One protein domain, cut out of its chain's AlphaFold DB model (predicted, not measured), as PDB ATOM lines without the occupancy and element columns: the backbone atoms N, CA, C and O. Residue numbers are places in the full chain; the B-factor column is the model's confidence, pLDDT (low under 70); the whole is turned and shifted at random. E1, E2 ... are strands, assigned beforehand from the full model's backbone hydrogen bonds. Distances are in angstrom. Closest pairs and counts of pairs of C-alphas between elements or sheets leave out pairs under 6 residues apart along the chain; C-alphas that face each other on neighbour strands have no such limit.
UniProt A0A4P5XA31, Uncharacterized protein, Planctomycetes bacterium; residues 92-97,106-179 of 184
ATOM      1  N   ARG A  92      17.788   7.669   6.223       96.12
ATOM      2  CA  ARG A  92      17.789   6.246   5.882       96.12
ATOM      3  C   ARG A  92      16.407   5.643   6.111       96.12
ATOM      4  O   ARG A  92      15.948   5.554   7.246       96.12
ATOM      5  N   THR A  93      15.766   5.188   5.041       95.06
ATOM      6  CA  THR A  93      14.430   4.577   5.065       95.06
ATOM      7  C   THR A  93      14.545   3.076   4.793       95.06
ATOM      8  O   THR A  93      14.981   2.702   3.706       95.06
ATOM      9  N   PRO A  94      14.176   2.186   5.732       95.12
ATOM     10  CA  PRO A  94      14.210   0.742   5.496       95.12
ATOM     11  C   PRO A  94      13.330   0.334   4.308       95.12
ATOM     12  O   PRO A  94      12.182   0.772   4.220       95.12
ATOM     13  N   LEU A  95      13.814  -0.565   3.443       91.00
ATOM     14  CA  LEU A  95      13.077  -1.004   2.247       91.00
ATOM     15  C   LEU A  95      11.702  -1.602   2.587       91.00
ATOM     16  O   LEU A  95      10.746  -1.403   1.847       91.00
ATOM     17  N   ALA A  96      11.569  -2.256   3.746       87.44
ATOM     18  CA  ALA A  96      10.305  -2.810   4.239       87.44
ATOM     19  C   ALA A  96       9.198  -1.758   4.456       87.44
ATOM     20  O   ALA A  96       8.026  -2.107   4.540       87.44
ATOM     21  N   THR A  97       9.564  -0.479   4.563       84.31
ATOM     22  CA  THR A  97       8.614   0.636   4.717       84.31
ATOM     23  C   THR A  97       8.268   1.307   3.388       84.31
ATOM     24  O   THR A  97       7.395   2.175   3.341       84.31
ATOM     25  N   PRO A 106       8.302   4.221 -13.505       94.88
ATOM     26  CA  PRO A 106       9.571   3.764 -14.063       94.88
ATOM     27  C   PRO A 106      10.307   2.850 -13.075       94.88
ATOM     28  O   PRO A 106      10.340   3.133 -11.879       94.88
ATOM     29  N   VAL A 107      10.906   1.764 -13.568       95.31
ATOM     30  CA  VAL A 107      11.528   0.720 -12.736       95.31
ATOM     31  C   VAL A 107      13.012   0.595 -13.056       95.31
ATOM     32  O   VAL A 107      13.384   0.392 -14.208       95.31
ATOM     33  N   LEU A 108      13.858   0.688 -12.033       95.12
ATOM     34  CA  LEU A 108      15.264   0.317 -12.089       95.12
ATOM     35  C   LEU A 108      15.398  -1.199 -11.919       95.12
ATOM     36  O   LEU A 108      15.047  -1.751 -10.874       95.12
ATOM     37  N   THR A 109      15.947  -1.860 -12.935       94.94
ATOM     38  CA  THR A 109      16.265  -3.290 -12.874       94.94
ATOM     39  C   THR A 109      17.702  -3.486 -12.415       94.94
ATOM     40  O   THR A 109      18.645  -3.005 -13.056       94.94
ATOM     41  N   LEU A 110      17.862  -4.210 -11.310       94.25
ATOM     42  CA  LEU A 110      19.155  -4.594 -10.758       94.25
ATOM     43  C   LEU A 110      19.659  -5.917 -11.374       94.25
ATOM     44  O   LEU A 110      18.848  -6.754 -11.775       94.25
ATOM     45  N   PRO A 111      20.986  -6.152 -11.407       91.69
ATOM     46  CA  PRO A 111      21.607  -7.382 -11.904       91.69
ATOM     47  C   PRO A 111      21.066  -8.679 -11.301       91.69
ATOM     48  O   PRO A 111      21.015  -9.698 -11.979       91.69
ATOM     49  N   ASN A 112      20.632  -8.647 -10.039       89.88
ATOM     50  CA  ASN A 112      20.037  -9.798  -9.357       89.88
ATOM     51  C   ASN A 112      18.548 -10.021  -9.711       89.88
ATOM     52  O   ASN A 112      17.879 -10.820  -9.065       89.88
ATOM     53  N   GLY A 113      18.014  -9.296 -10.701       91.31
ATOM     54  CA  GLY A 113      16.619  -9.367 -11.144       91.31
ATOM     55  C   GLY A 113      15.641  -8.540 -10.305       91.31
ATOM     56  O   GLY A 113      14.473  -8.426 -10.678       91.31
ATOM     57  N   THR A 114      16.098  -7.935  -9.205       91.88
ATOM     58  CA  THR A 114      15.251  -7.080  -8.368       91.88
ATOM     59  C   THR A 114      14.791  -5.863  -9.164       91.88
ATOM     60  O   THR A 114      15.580  -5.203  -9.843       91.88
ATOM     61  N   GLN A 115      13.502  -5.561  -9.054       93.69
ATOM     62  CA  GLN A 115      12.856  -4.420  -9.685       93.69
ATOM     63  C   GLN A 115      12.431  -3.429  -8.608       93.69
ATOM     64  O   GLN A 115      11.646  -3.765  -7.724       93.69
ATOM     65  N   LEU A 116      12.964  -2.212  -8.680       94.25
ATOM     66  CA  LEU A 116      12.686  -1.136  -7.730       94.25
ATOM     67  C   LEU A 116      12.224   0.114  -8.478       94.25
ATOM     68  O   LEU A 116      12.578   0.274  -9.645       94.25
ATOM     69  N   PRO A 117      11.465   1.030  -7.853       95.62
ATOM     70  CA  PRO A 117      11.155   2.303  -8.492       95.62
ATOM     71  C   PRO A 117      12.428   3.042  -8.930       95.62
ATOM     72  O   PRO A 117      13.454   3.011  -8.246       95.62
ATOM     73  N   ALA A 118      12.378   3.720 -10.073       96.50
ATOM     74  CA  ALA A 118      13.454   4.601 -10.494       96.50
ATOM     75  C   ALA A 118      13.599   5.761  -9.505       96.50
ATOM     76  O   ALA A 118      12.611   6.303  -9.008       96.50
ATOM     77  N   LEU A 119      14.842   6.145  -9.248       97.12
ATOM     78  CA  LEU A 119      15.177   7.236  -8.348       97.12
ATOM     79  C   LEU A 119      15.342   8.549  -9.115       97.12
ATOM     80  O   LEU A 119      15.480   8.575 -10.342       97.12
ATOM     81  N   ASN A 120      15.341   9.652  -8.367       98.19
ATOM     82  CA  ASN A 120      15.781  10.972  -8.826       98.19
ATOM     83  C   ASN A 120      15.043  11.533 -10.060       98.19
ATOM     84  O   ASN A 120      15.598  12.332 -10.821       98.19
ATOM     85  N   GLY A 121      13.790  11.120 -10.283       96.94
ATOM     86  CA  GLY A 121      12.960  11.595 -11.395       96.94
ATOM     87  C   GLY A 121      13.351  11.025 -12.763       96.94
ATOM     88  O   GLY A 121      13.016  11.611 -13.794       96.94
ATOM     89  N   VAL A 122      14.063   9.896 -12.809       98.12
ATOM     90  CA  VAL A 122      14.449   9.255 -14.071       98.12
ATOM     91  C   VAL A 122      13.251   8.563 -14.725       98.12
ATOM     92  O   VAL A 122      12.753   7.550 -14.243       98.12
ATOM     93  N   ALA A 123      12.817   9.071 -15.882       97.06
ATOM     94  CA  ALA A 123      11.652   8.540 -16.599       97.06
ATOM     95  C   ALA A 123      11.913   7.201 -17.313       97.06
ATOM     96  O   ALA A 123      10.995   6.411 -17.520       97.06
ATOM     97  N   LYS A 124      13.157   6.966 -17.746       96.50
ATOM     98  CA  LYS A 124      13.580   5.764 -18.483       96.50
ATOM     99  C   LYS A 124      14.926   5.288 -17.934       96.50
ATOM    100  O   LYS A 124      15.961   5.626 -18.513       96.50
ATOM    101  N   PRO A 125      14.937   4.603 -16.781       96.50
ATOM    102  CA  PRO A 125      16.174   4.153 -16.162       96.50
ATOM    103  C   PRO A 125      16.858   3.091 -17.037       96.50
ATOM    104  O   PRO A 125      16.185   2.194 -17.546       96.50
ATOM    105  N   PRO A 126      18.185   3.163 -17.234       96.06
ATOM    106  CA  PRO A 126      18.926   2.040 -17.787       96.06
ATOM    107  C   PRO A 126      19.017   0.917 -16.746       96.06
ATOM    108  O   PRO A 126      18.941   1.168 -15.543       96.06
ATOM    109  N   SER A 127      19.242  -0.315 -17.195       92.19
ATOM    110  CA  SER A 127      19.570  -1.412 -16.280       92.19
ATOM    111  C   SER A 127      20.930  -1.171 -15.625       92.19
ATOM    112  O   SER A 127      21.889  -0.781 -16.302       92.19
ATOM    113  N   VAL A 128      21.035  -1.453 -14.326       90.88
ATOM    114  CA  VAL A 128      22.339  -1.524 -13.656       90.88
ATOM    115  C   VAL A 128      23.082  -2.738 -14.227       90.88
ATOM    116  O   VAL A 128      22.518  -3.827 -14.327       90.88
ATOM    117  N   LYS A 129      24.341  -2.557 -14.632       88.06
ATOM    118  CA  LYS A 129      25.220  -3.645 -15.088       88.06
ATOM    119  C   LYS A 129      26.286  -3.893 -14.025       88.06
ATOM    120  O   LYS A 129      26.873  -2.937 -13.531       88.06
ATOM    121  N   SER A 130      26.511  -5.154 -13.676       86.62
ATOM    122  CA  SER A 130      27.537  -5.588 -12.723       86.62
ATOM    123  C   SER A 130      27.941  -7.019 -13.052       86.62
ATOM    124  O   SER A 130      27.063  -7.841 -13.308       86.62
ATOM    125  N   ASP A 131      29.238  -7.309 -12.994       85.75
ATOM    126  CA  ASP A 131      29.772  -8.675 -13.098       85.75
ATOM    127  C   ASP A 131      29.728  -9.415 -11.748       85.75
ATOM    128  O   ASP A 131      29.994 -10.613 -11.665       85.75
ATOM    129  N   HIS A 132      29.369  -8.704 -10.674       81.19
ATOM    130  CA  HIS A 132      29.237  -9.242  -9.326       81.19
ATOM    131  C   HIS A 132      27.768  -9.423  -8.945       81.19
ATOM    132  O   HIS A 132      26.929  -8.557  -9.225       81.19
ATOM    133  N   THR A 133      27.477 -10.520  -8.244       85.56
ATOM    134  CA  THR A 133      26.173 -10.760  -7.626       85.56
ATOM    135  C   THR A 133      25.895  -9.687  -6.584       85.56
ATOM    136  O   THR A 133      26.582  -9.614  -5.568       85.56
ATOM    137  N   LEU A 134      24.872  -8.868  -6.826       89.81
ATOM    138  CA  LEU A 134      24.464  -7.837  -5.878       89.81
ATOM    139  C   LEU A 134      23.617  -8.426  -4.748       89.81
ATOM    140  O   LEU A 134      22.602  -9.078  -5.035       89.81
ATOM    141  N   PRO A 135      23.953  -8.135  -3.481       93.81
ATOM    142  CA  PRO A 135      23.098  -8.470  -2.353       93.81
ATOM    143  C   PRO A 135      21.741  -7.771  -2.424       93.81
ATOM    144  O   PRO A 135      21.526  -6.827  -3.194       93.81
ATOM    145  N   ALA A 136      20.814  -8.240  -1.591       94.69
ATOM    146  CA  ALA A 136      19.504  -7.624  -1.458       94.69
ATOM    147  C   ALA A 136      19.623  -6.152  -1.034       94.69
ATOM    148  O   ALA A 136      20.499  -5.785  -0.245       94.69
ATOM    149  N   VAL A 137      18.713  -5.325  -1.545       96.00
ATOM    150  CA  VAL A 137      18.556  -3.941  -1.092       96.00
ATOM    151  C   VAL A 137      17.898  -3.947   0.285       96.00
ATOM    152  O   VAL A 137      16.950  -4.690   0.528       96.00
ATOM    153  N   THR A 138      18.414  -3.130   1.196       96.88
ATOM    154  CA  THR A 138      17.974  -3.061   2.596       96.88
ATOM    155  C   THR A 138      17.362  -1.714   2.955       96.88
ATOM    156  O   THR A 138      16.491  -1.653   3.827       96.88
ATOM    157  N   ALA A 139      17.769  -0.636   2.281       97.19
ATOM    158  CA  ALA A 139      17.273   0.704   2.556       97.19
ATOM    159  C   ALA A 139      17.356   1.631   1.341       97.19
ATOM    160  O   ALA A 139      18.056   1.363   0.366       97.19
ATOM    161  N   LEU A 140      16.647   2.748   1.449       97.19
ATOM    162  CA  LEU A 140      16.854   3.957   0.675       97.19
ATOM    163  C   LEU A 140      17.620   4.971   1.533       97.19
ATOM    164  O   LEU A 140      17.255   5.212   2.684       97.19
ATOM    165  N   LEU A 141      18.645   5.587   0.963       97.56
ATOM    166  CA  LEU A 141      19.442   6.653   1.557       97.56
ATOM    167  C   LEU A 141      19.264   7.945   0.762       97.56
ATOM    168  O   LEU A 141      19.240   7.915  -0.469       97.56
ATOM    169  N   VAL A 142      19.191   9.076   1.461       97.81
ATOM    170  CA  VAL A 142      19.280  10.414   0.865       97.81
ATOM    171  C   VAL A 142      20.631  11.011   1.220       97.81
ATOM    172  O   VAL A 142      20.932  11.173   2.398       97.81
ATOM    173  N   ASP A 143      21.445  11.330   0.217       97.56
ATOM    174  CA  ASP A 143      22.775  11.898   0.441       97.56
ATOM    175  C   ASP A 143      22.739  13.389   0.832       97.56
ATOM    176  O   ASP A 143      21.686  14.037   0.900       97.56
ATOM    177  N   ASP A 144      23.918  13.958   1.073       97.19
ATOM    178  CA  ASP A 144      24.127  15.360   1.448       97.19
ATOM    179  C   ASP A 144      23.673  16.361   0.368       97.19
ATOM    180  O   ASP A 144      23.442  17.545   0.653       97.19
ATOM    181  N   ARG A 145      23.506  15.896  -0.875       97.06
ATOM    182  CA  ARG A 145      22.992  16.667  -2.013       97.06
ATOM    183  C   ARG A 145      21.485  16.513  -2.189       97.06
ATOM    184  O   ARG A 145      20.911  17.220  -3.013       97.06
ATOM    185  N   GLY A 146      20.838  15.651  -1.407       97.31
ATOM    186  CA  GLY A 146      19.415  15.347  -1.530       97.31
ATOM    187  C   GLY A 146      19.100  14.331  -2.628       97.31
ATOM    188  O   GLY A 146      17.952  14.268  -3.065       97.31
ATOM    189  N   MET A 147      20.088  13.572  -3.106       98.31
ATOM    190  CA  MET A 147      19.892  12.516  -4.099       98.31
ATOM    191  C   MET A 147      19.647  11.176  -3.419       98.31
ATOM    192  O   MET A 147      20.204  10.873  -2.366       98.31
ATOM    193  N   GLU A 148      18.823  10.360  -4.057       98.12
ATOM    194  CA  GLU A 148      18.403   9.070  -3.535       98.12
ATOM    195  C   GLU A 148      19.303   7.935  -4.033       98.12
ATOM    196  O   GLU A 148      19.706   7.886  -5.205       98.12
ATOM    197  N   TRP A 149      19.553   6.986  -3.134       98.19
ATOM    198  CA  TRP A 149      20.344   5.782  -3.354       98.19
ATOM    199  C   TRP A 149      19.676   4.572  -2.704       98.19
ATOM    200  O   TRP A 149      19.141   4.669  -1.606       98.19
ATOM    201  N   TYR A 150      19.757   3.415  -3.346       97.62
ATOM    202  CA  TYR A 150      19.475   2.127  -2.727       97.62
ATOM    203  C   TYR A 150      20.731   1.599  -2.045       97.62
ATOM    204  O   TYR A 150      21.770   1.475  -2.683       97.62
ATOM    205  N   GLU A 151      20.631   1.261  -0.766       97.38
ATOM    206  CA  GLU A 151      21.687   0.614   0.008       97.38
ATOM    207  C   GLU A 151      21.483  -0.900   0.017       97.38
ATOM    208  O   GLU A 151      20.407  -1.398   0.362       97.38
ATOM    209  N   HIS A 152      22.525  -1.643  -0.324       96.31
ATOM    210  CA  HIS A 152      22.554  -3.099  -0.315       96.31
ATOM    211  C   HIS A 152      23.112  -3.641   1.004       96.31
ATOM    212  O   HIS A 152      23.764  -2.932   1.767       96.31
ATOM    213  N   ALA A 153      22.861  -4.920   1.283       95.50
ATOM    214  CA  ALA A 153      23.256  -5.558   2.542       95.50
ATOM    215  C   ALA A 153      24.778  -5.596   2.798       95.50
ATOM    216  O   ALA A 153      25.192  -5.683   3.950       95.50
ATOM    217  N   ASP A 154      25.606  -5.529   1.754       93.56
ATOM    218  CA  ASP A 154      27.072  -5.449   1.855       93.56
ATOM    219  C   ASP A 154      27.603  -4.010   1.969       93.56
ATOM    220  O   ASP A 154      28.814  -3.804   1.974       93.56
ATOM    221  N   GLY A 155      26.716  -3.012   2.033       93.94
ATOM    222  CA  GLY A 155      27.075  -1.597   2.013       93.94
ATOM    223  C   GLY A 155      27.355  -1.042   0.614       93.94
ATOM    224  O   GLY A 155      27.725   0.127   0.496       93.94
ATOM    225  N   SER A 156      27.179  -1.829  -0.456       95.12
ATOM    226  CA  SER A 156      27.138  -1.271  -1.810       95.12
ATOM    227  C   SER A 156      25.906  -0.388  -1.996       95.12
ATOM    228  O   SER A 156      24.903  -0.514  -1.291       95.12
ATOM    229  N   MET A 157      25.987   0.554  -2.929       96.56
ATOM    230  CA  MET A 157      24.917   1.505  -3.208       96.56
ATOM    231  C   MET A 157      24.609   1.533  -4.697       96.56
ATOM    232  O   MET A 157      25.520   1.645  -5.514       96.56
ATOM    233  N   SER A 158      23.333   1.493  -5.066       97.06
ATOM    234  CA  SER A 158      22.894   1.680  -6.447       97.06
ATOM    235  C   SER A 158      21.963   2.876  -6.587       97.06
ATOM    236  O   SER A 158      21.264   3.266  -5.658       97.06
ATOM    237  N   SER A 159      21.978   3.523  -7.748       97.69
ATOM    238  CA  SER A 159      21.085   4.645  -8.039       97.69
ATOM    239  C   SER A 159      20.881   4.784  -9.544       97.69
ATOM    240  O   SER A 159      21.626   4.215 -10.344       97.69
ATOM    241  N   CYS A 160      19.887   5.567  -9.949       97.88
ATOM    242  CA  CYS A 160      19.797   6.084 -11.306       97.88
ATOM    243  C   CYS A 160      19.563   7.594 -11.275       97.88
ATOM    244  O   CYS A 160      18.865   8.116 -10.408       97.88
ATOM    245  N   ARG A 161      20.205   8.308 -12.202       97.88
ATOM    246  CA  ARG A 161      20.099   9.767 -12.342       97.88
ATOM    247  C   ARG A 161      20.410  10.187 -13.771       97.88
ATOM    248  O   ARG A 161      20.925   9.393 -14.551       97.88
ATOM    249  N   TYR A 162      20.150  11.435 -14.115       98.56
ATOM    250  CA  TYR A 162      20.642  12.029 -15.349       98.56
ATOM    251  C   TYR A 162      22.053  12.593 -15.166       98.56
ATOM    252  O   TYR A 162      22.342  13.263 -14.174       98.56
ATOM    253  N   ALA A 163      22.919  12.358 -16.147       98.19
ATOM    254  CA  ALA A 163      24.245  12.953 -16.250       98.19
ATOM    255  C   ALA A 163      24.420  13.619 -17.621       98.19
ATOM    256  O   ALA A 163      23.937  13.112 -18.635       98.19
ATOM    257  N   TRP A 164      25.094  14.769 -17.662       98.19
ATOM    258  CA  TRP A 164      25.348  15.472 -18.919       98.19
ATOM    259  C   TRP A 164      26.433  14.755 -19.727       98.19
ATOM    260  O   TRP A 164      27.587  14.685 -19.304       98.19
ATOM    261  N   SER A 165      26.077  14.275 -20.918       98.19
ATOM    262  CA  SER A 165      27.009  13.715 -21.895       98.19
ATOM    263  C   SER A 165      27.584  14.836 -22.757       98.19
ATOM    264  O   SER A 165      26.867  15.484 -23.524       98.19
ATOM    265  N   THR A 166      28.888  15.096 -22.635       97.50
ATOM    266  CA  THR A 166      29.581  16.114 -23.444       97.50
ATOM    267  C   THR A 166      29.670  15.721 -24.914       97.50
ATOM    268  O   THR A 166      29.574  16.596 -25.771       97.50
ATOM    269  N   GLU A 167      29.791  14.424 -25.199       97.50
ATOM    270  CA  GLU A 167      29.829  13.864 -26.552       97.50
ATOM    271  C   GLU A 167      28.488  14.060 -27.269       97.50
ATOM    272  O   GLU A 167      28.437  14.627 -28.359       97.50
ATOM    273  N   LYS A 168      27.385  13.663 -26.624       97.75
ATOM    274  CA  LYS A 168      26.046  13.728 -27.228       97.75
ATOM    275  C   LYS A 168      25.338  15.066 -27.023       97.75
ATOM    276  O   LYS A 168      24.233  15.241 -27.526       97.75
ATOM    277  N   LYS A 169      25.950  15.989 -26.269       98.06
ATOM    278  CA  LYS A 169      25.395  17.301 -25.887       98.06
ATOM    279  C   LYS A 169      23.960  17.200 -25.355       98.06
ATOM    280  O   LYS A 169      23.087  17.970 -25.744       98.06
ATOM    281  N   ARG A 170      23.722  16.219 -24.485       98.50
ATOM    282  CA  ARG A 170      22.422  15.980 -23.852       98.50
ATOM    283  C   ARG A 170      22.583  15.298 -22.503       98.50
ATOM    284  O   ARG A 170      23.571  14.608 -22.260       98.50
ATOM    285  N   TRP A 171      21.576  15.433 -21.657       98.50
ATOM    286  CA  TRP A 171      21.398  14.614 -20.469       98.50
ATOM    287  C   TRP A 171      21.052  13.176 -20.863       98.50
ATOM    288  O   TRP A 171      20.173  12.928 -21.697       98.50
ATOM    289  N   GLU A 172      21.742  12.224 -20.245       98.44
ATOM    290  CA  GLU A 172      21.513  10.790 -20.390       98.44
ATOM    291  C   GLU A 172      21.186  10.181 -19.032       98.44
ATOM    292  O   GLU A 172      21.814  10.520 -18.030       98.44
ATOM    293  N   ALA A 173      20.197   9.290 -18.997       98.25
ATOM    294  CA  ALA A 173      19.940   8.500 -17.806       98.25
ATOM    295  C   ALA A 173      21.089   7.501 -17.629       98.25
ATOM    296  O   ALA A 173      21.427   6.761 -18.553       98.25
ATOM    297  N   VAL A 174      21.676   7.488 -16.441       97.94
ATOM    298  CA  VAL A 174      22.755   6.586 -16.051       97.94
ATOM    299  C   VAL A 174      22.341   5.809 -14.812       97.94
ATOM    300  O   VAL A 174      21.660   6.332 -13.929       97.94
ATOM    301  N   ALA A 175      22.763   4.554 -14.763       96.81
ATOM    302  CA  ALA A 175      22.707   3.718 -13.578       96.81
ATOM    303  C   ALA A 175      24.089   3.730 -12.925       96.81
ATOM    304  O   ALA A 175      25.109   3.669 -13.613       96.81
ATOM    305  N   LEU A 176      24.115   3.835 -11.605       95.69
ATOM    306  CA  LEU A 176      25.328   3.889 -10.806       95.69
ATOM    307  C   LEU A 176      25.322   2.725  -9.833       95.69
ATOM    308  O   LEU A 176      24.281   2.393  -9.270       95.69
ATOM    309  N   LEU A 177      26.500   2.150  -9.633       95.00
ATOM    310  CA  LEU A 177      26.773   1.159  -8.611       95.00
ATOM    311  C   LEU A 177      28.093   1.537  -7.942       95.00
ATOM    312  O   LEU A 177      29.115   1.674  -8.614       95.00
ATOM    313  N   LEU A 178      28.054   1.734  -6.631       93.75
ATOM    314  CA  LEU A 178      29.209   1.969  -5.779       93.75
ATOM    315  C   LEU A 178      29.408   0.727  -4.923       93.75
ATOM    316  O   LEU A 178      28.498   0.331  -4.202       93.75
ATOM    317  N   VAL A 179      30.584   0.118  -5.000       90.38
ATOM    318  CA  VAL A 179      30.949  -1.036  -4.175       90.38
ATOM    319  C   VAL A 179      31.938  -0.544  -3.117       90.38
ATOM    320  O   VAL A 179      32.882   0.162  -3.487       90.38
TER     321      VAL A 179
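AT A GLANCE: This is residues 92 to 97 and 106 to 179 of the 184 residues of an uncharacterized protein of Planctomycetes bacterium (UniProt A0A4P5XA31). One strongly twisted, antiparallel sheet of five strands makes a wall, with the small hairpin E2 and E3 over one face and the other face bare of named elements. The long hairpin of E6 and E7 bends partway along, and its turn reaches one end of the longest axis; a long link, residues 118 to 136, leads from the small hairpin round to E4. The printed part has 80 residues with no named helix and seven strands, E1 to E7 along the chain; the large sheet runs E1, E4, E5, E6, E7. The class is all strand, though the named strands hold 38 of the 80 printed residues, under half. The whole is compact, with a radius of gyration of the C-alphas of 12.5 A and spans of 38 by 28 by 22 A.

HOW THE PARTS SIT: The large sheet has E1, residues 92 to 94, and E7, residues 170 to 178, as edge strands, and E4, residues 137 to 142, E5, residues 148 to 152, and E6, residues 157 to 165, as inner strands. E4 to E7 form a meander, each strand the antiparallel neighbour of the one before. In the hairpin of E6 and E7, at 156 degrees between directions, N 161 and O 174 are 3.0 A apart and N 174 and O 161 are 2.8 A apart, within hydrogen-bond range. E6 bends by 60 degrees at residue 162 and E7 by 51 degrees at residue 173; the C-alphas of these two residues face each other at 4.4 A. The hairpin of E5 and E6, at 141 degrees, has N 150 and O 158 within range at 2.8 A. The hairpin of E4 and E5, at 151 degrees, has N 141 and O 149 at 2.8 A. E1 and E4 are antiparallel at 152 degrees, with N 93 and O 140 at 2.8 A. The second sheet is the hairpin of E2, residues 107 to 109, and E3, residues 115 to 117, antiparallel at 144 degrees, with N 108 and O 116 at 2.7 A. The closest C-alphas of E2 and E6 are those of Leu 108 and Cys 160, 7.4 A apart. E3 and E6 are apart, and E2 and E7 are only just apart, with a closest distance of 8.3 A.

IN THESE COORDINATES: E1 begins at C-alpha 92, at (17.789, 6.246, 5.882). E4 measures 14.5 A from first to last C-alpha, E5 13.3 A and E6 22.4 A. E7 measures 23.9 A, from C-alpha 170 at (22.422, 15.980, -23.852) to C-alpha 178 at (29.209, 1.969, -5.779).

THE WHOLE: The two C-alphas farthest apart are those of Ala 96 and Glu 167, 40.1 A. Residues 98 to 105 are cut out, within the link from E1 to E2, and C-alphas 97 and 106 are 19.1 A apart across the cut. Of the links printed whole, that from E3 to E4 is long, with 19 residues, and the others are tight. The mean pLDDT of the printed part is 95.0, and no printed residue is under 70.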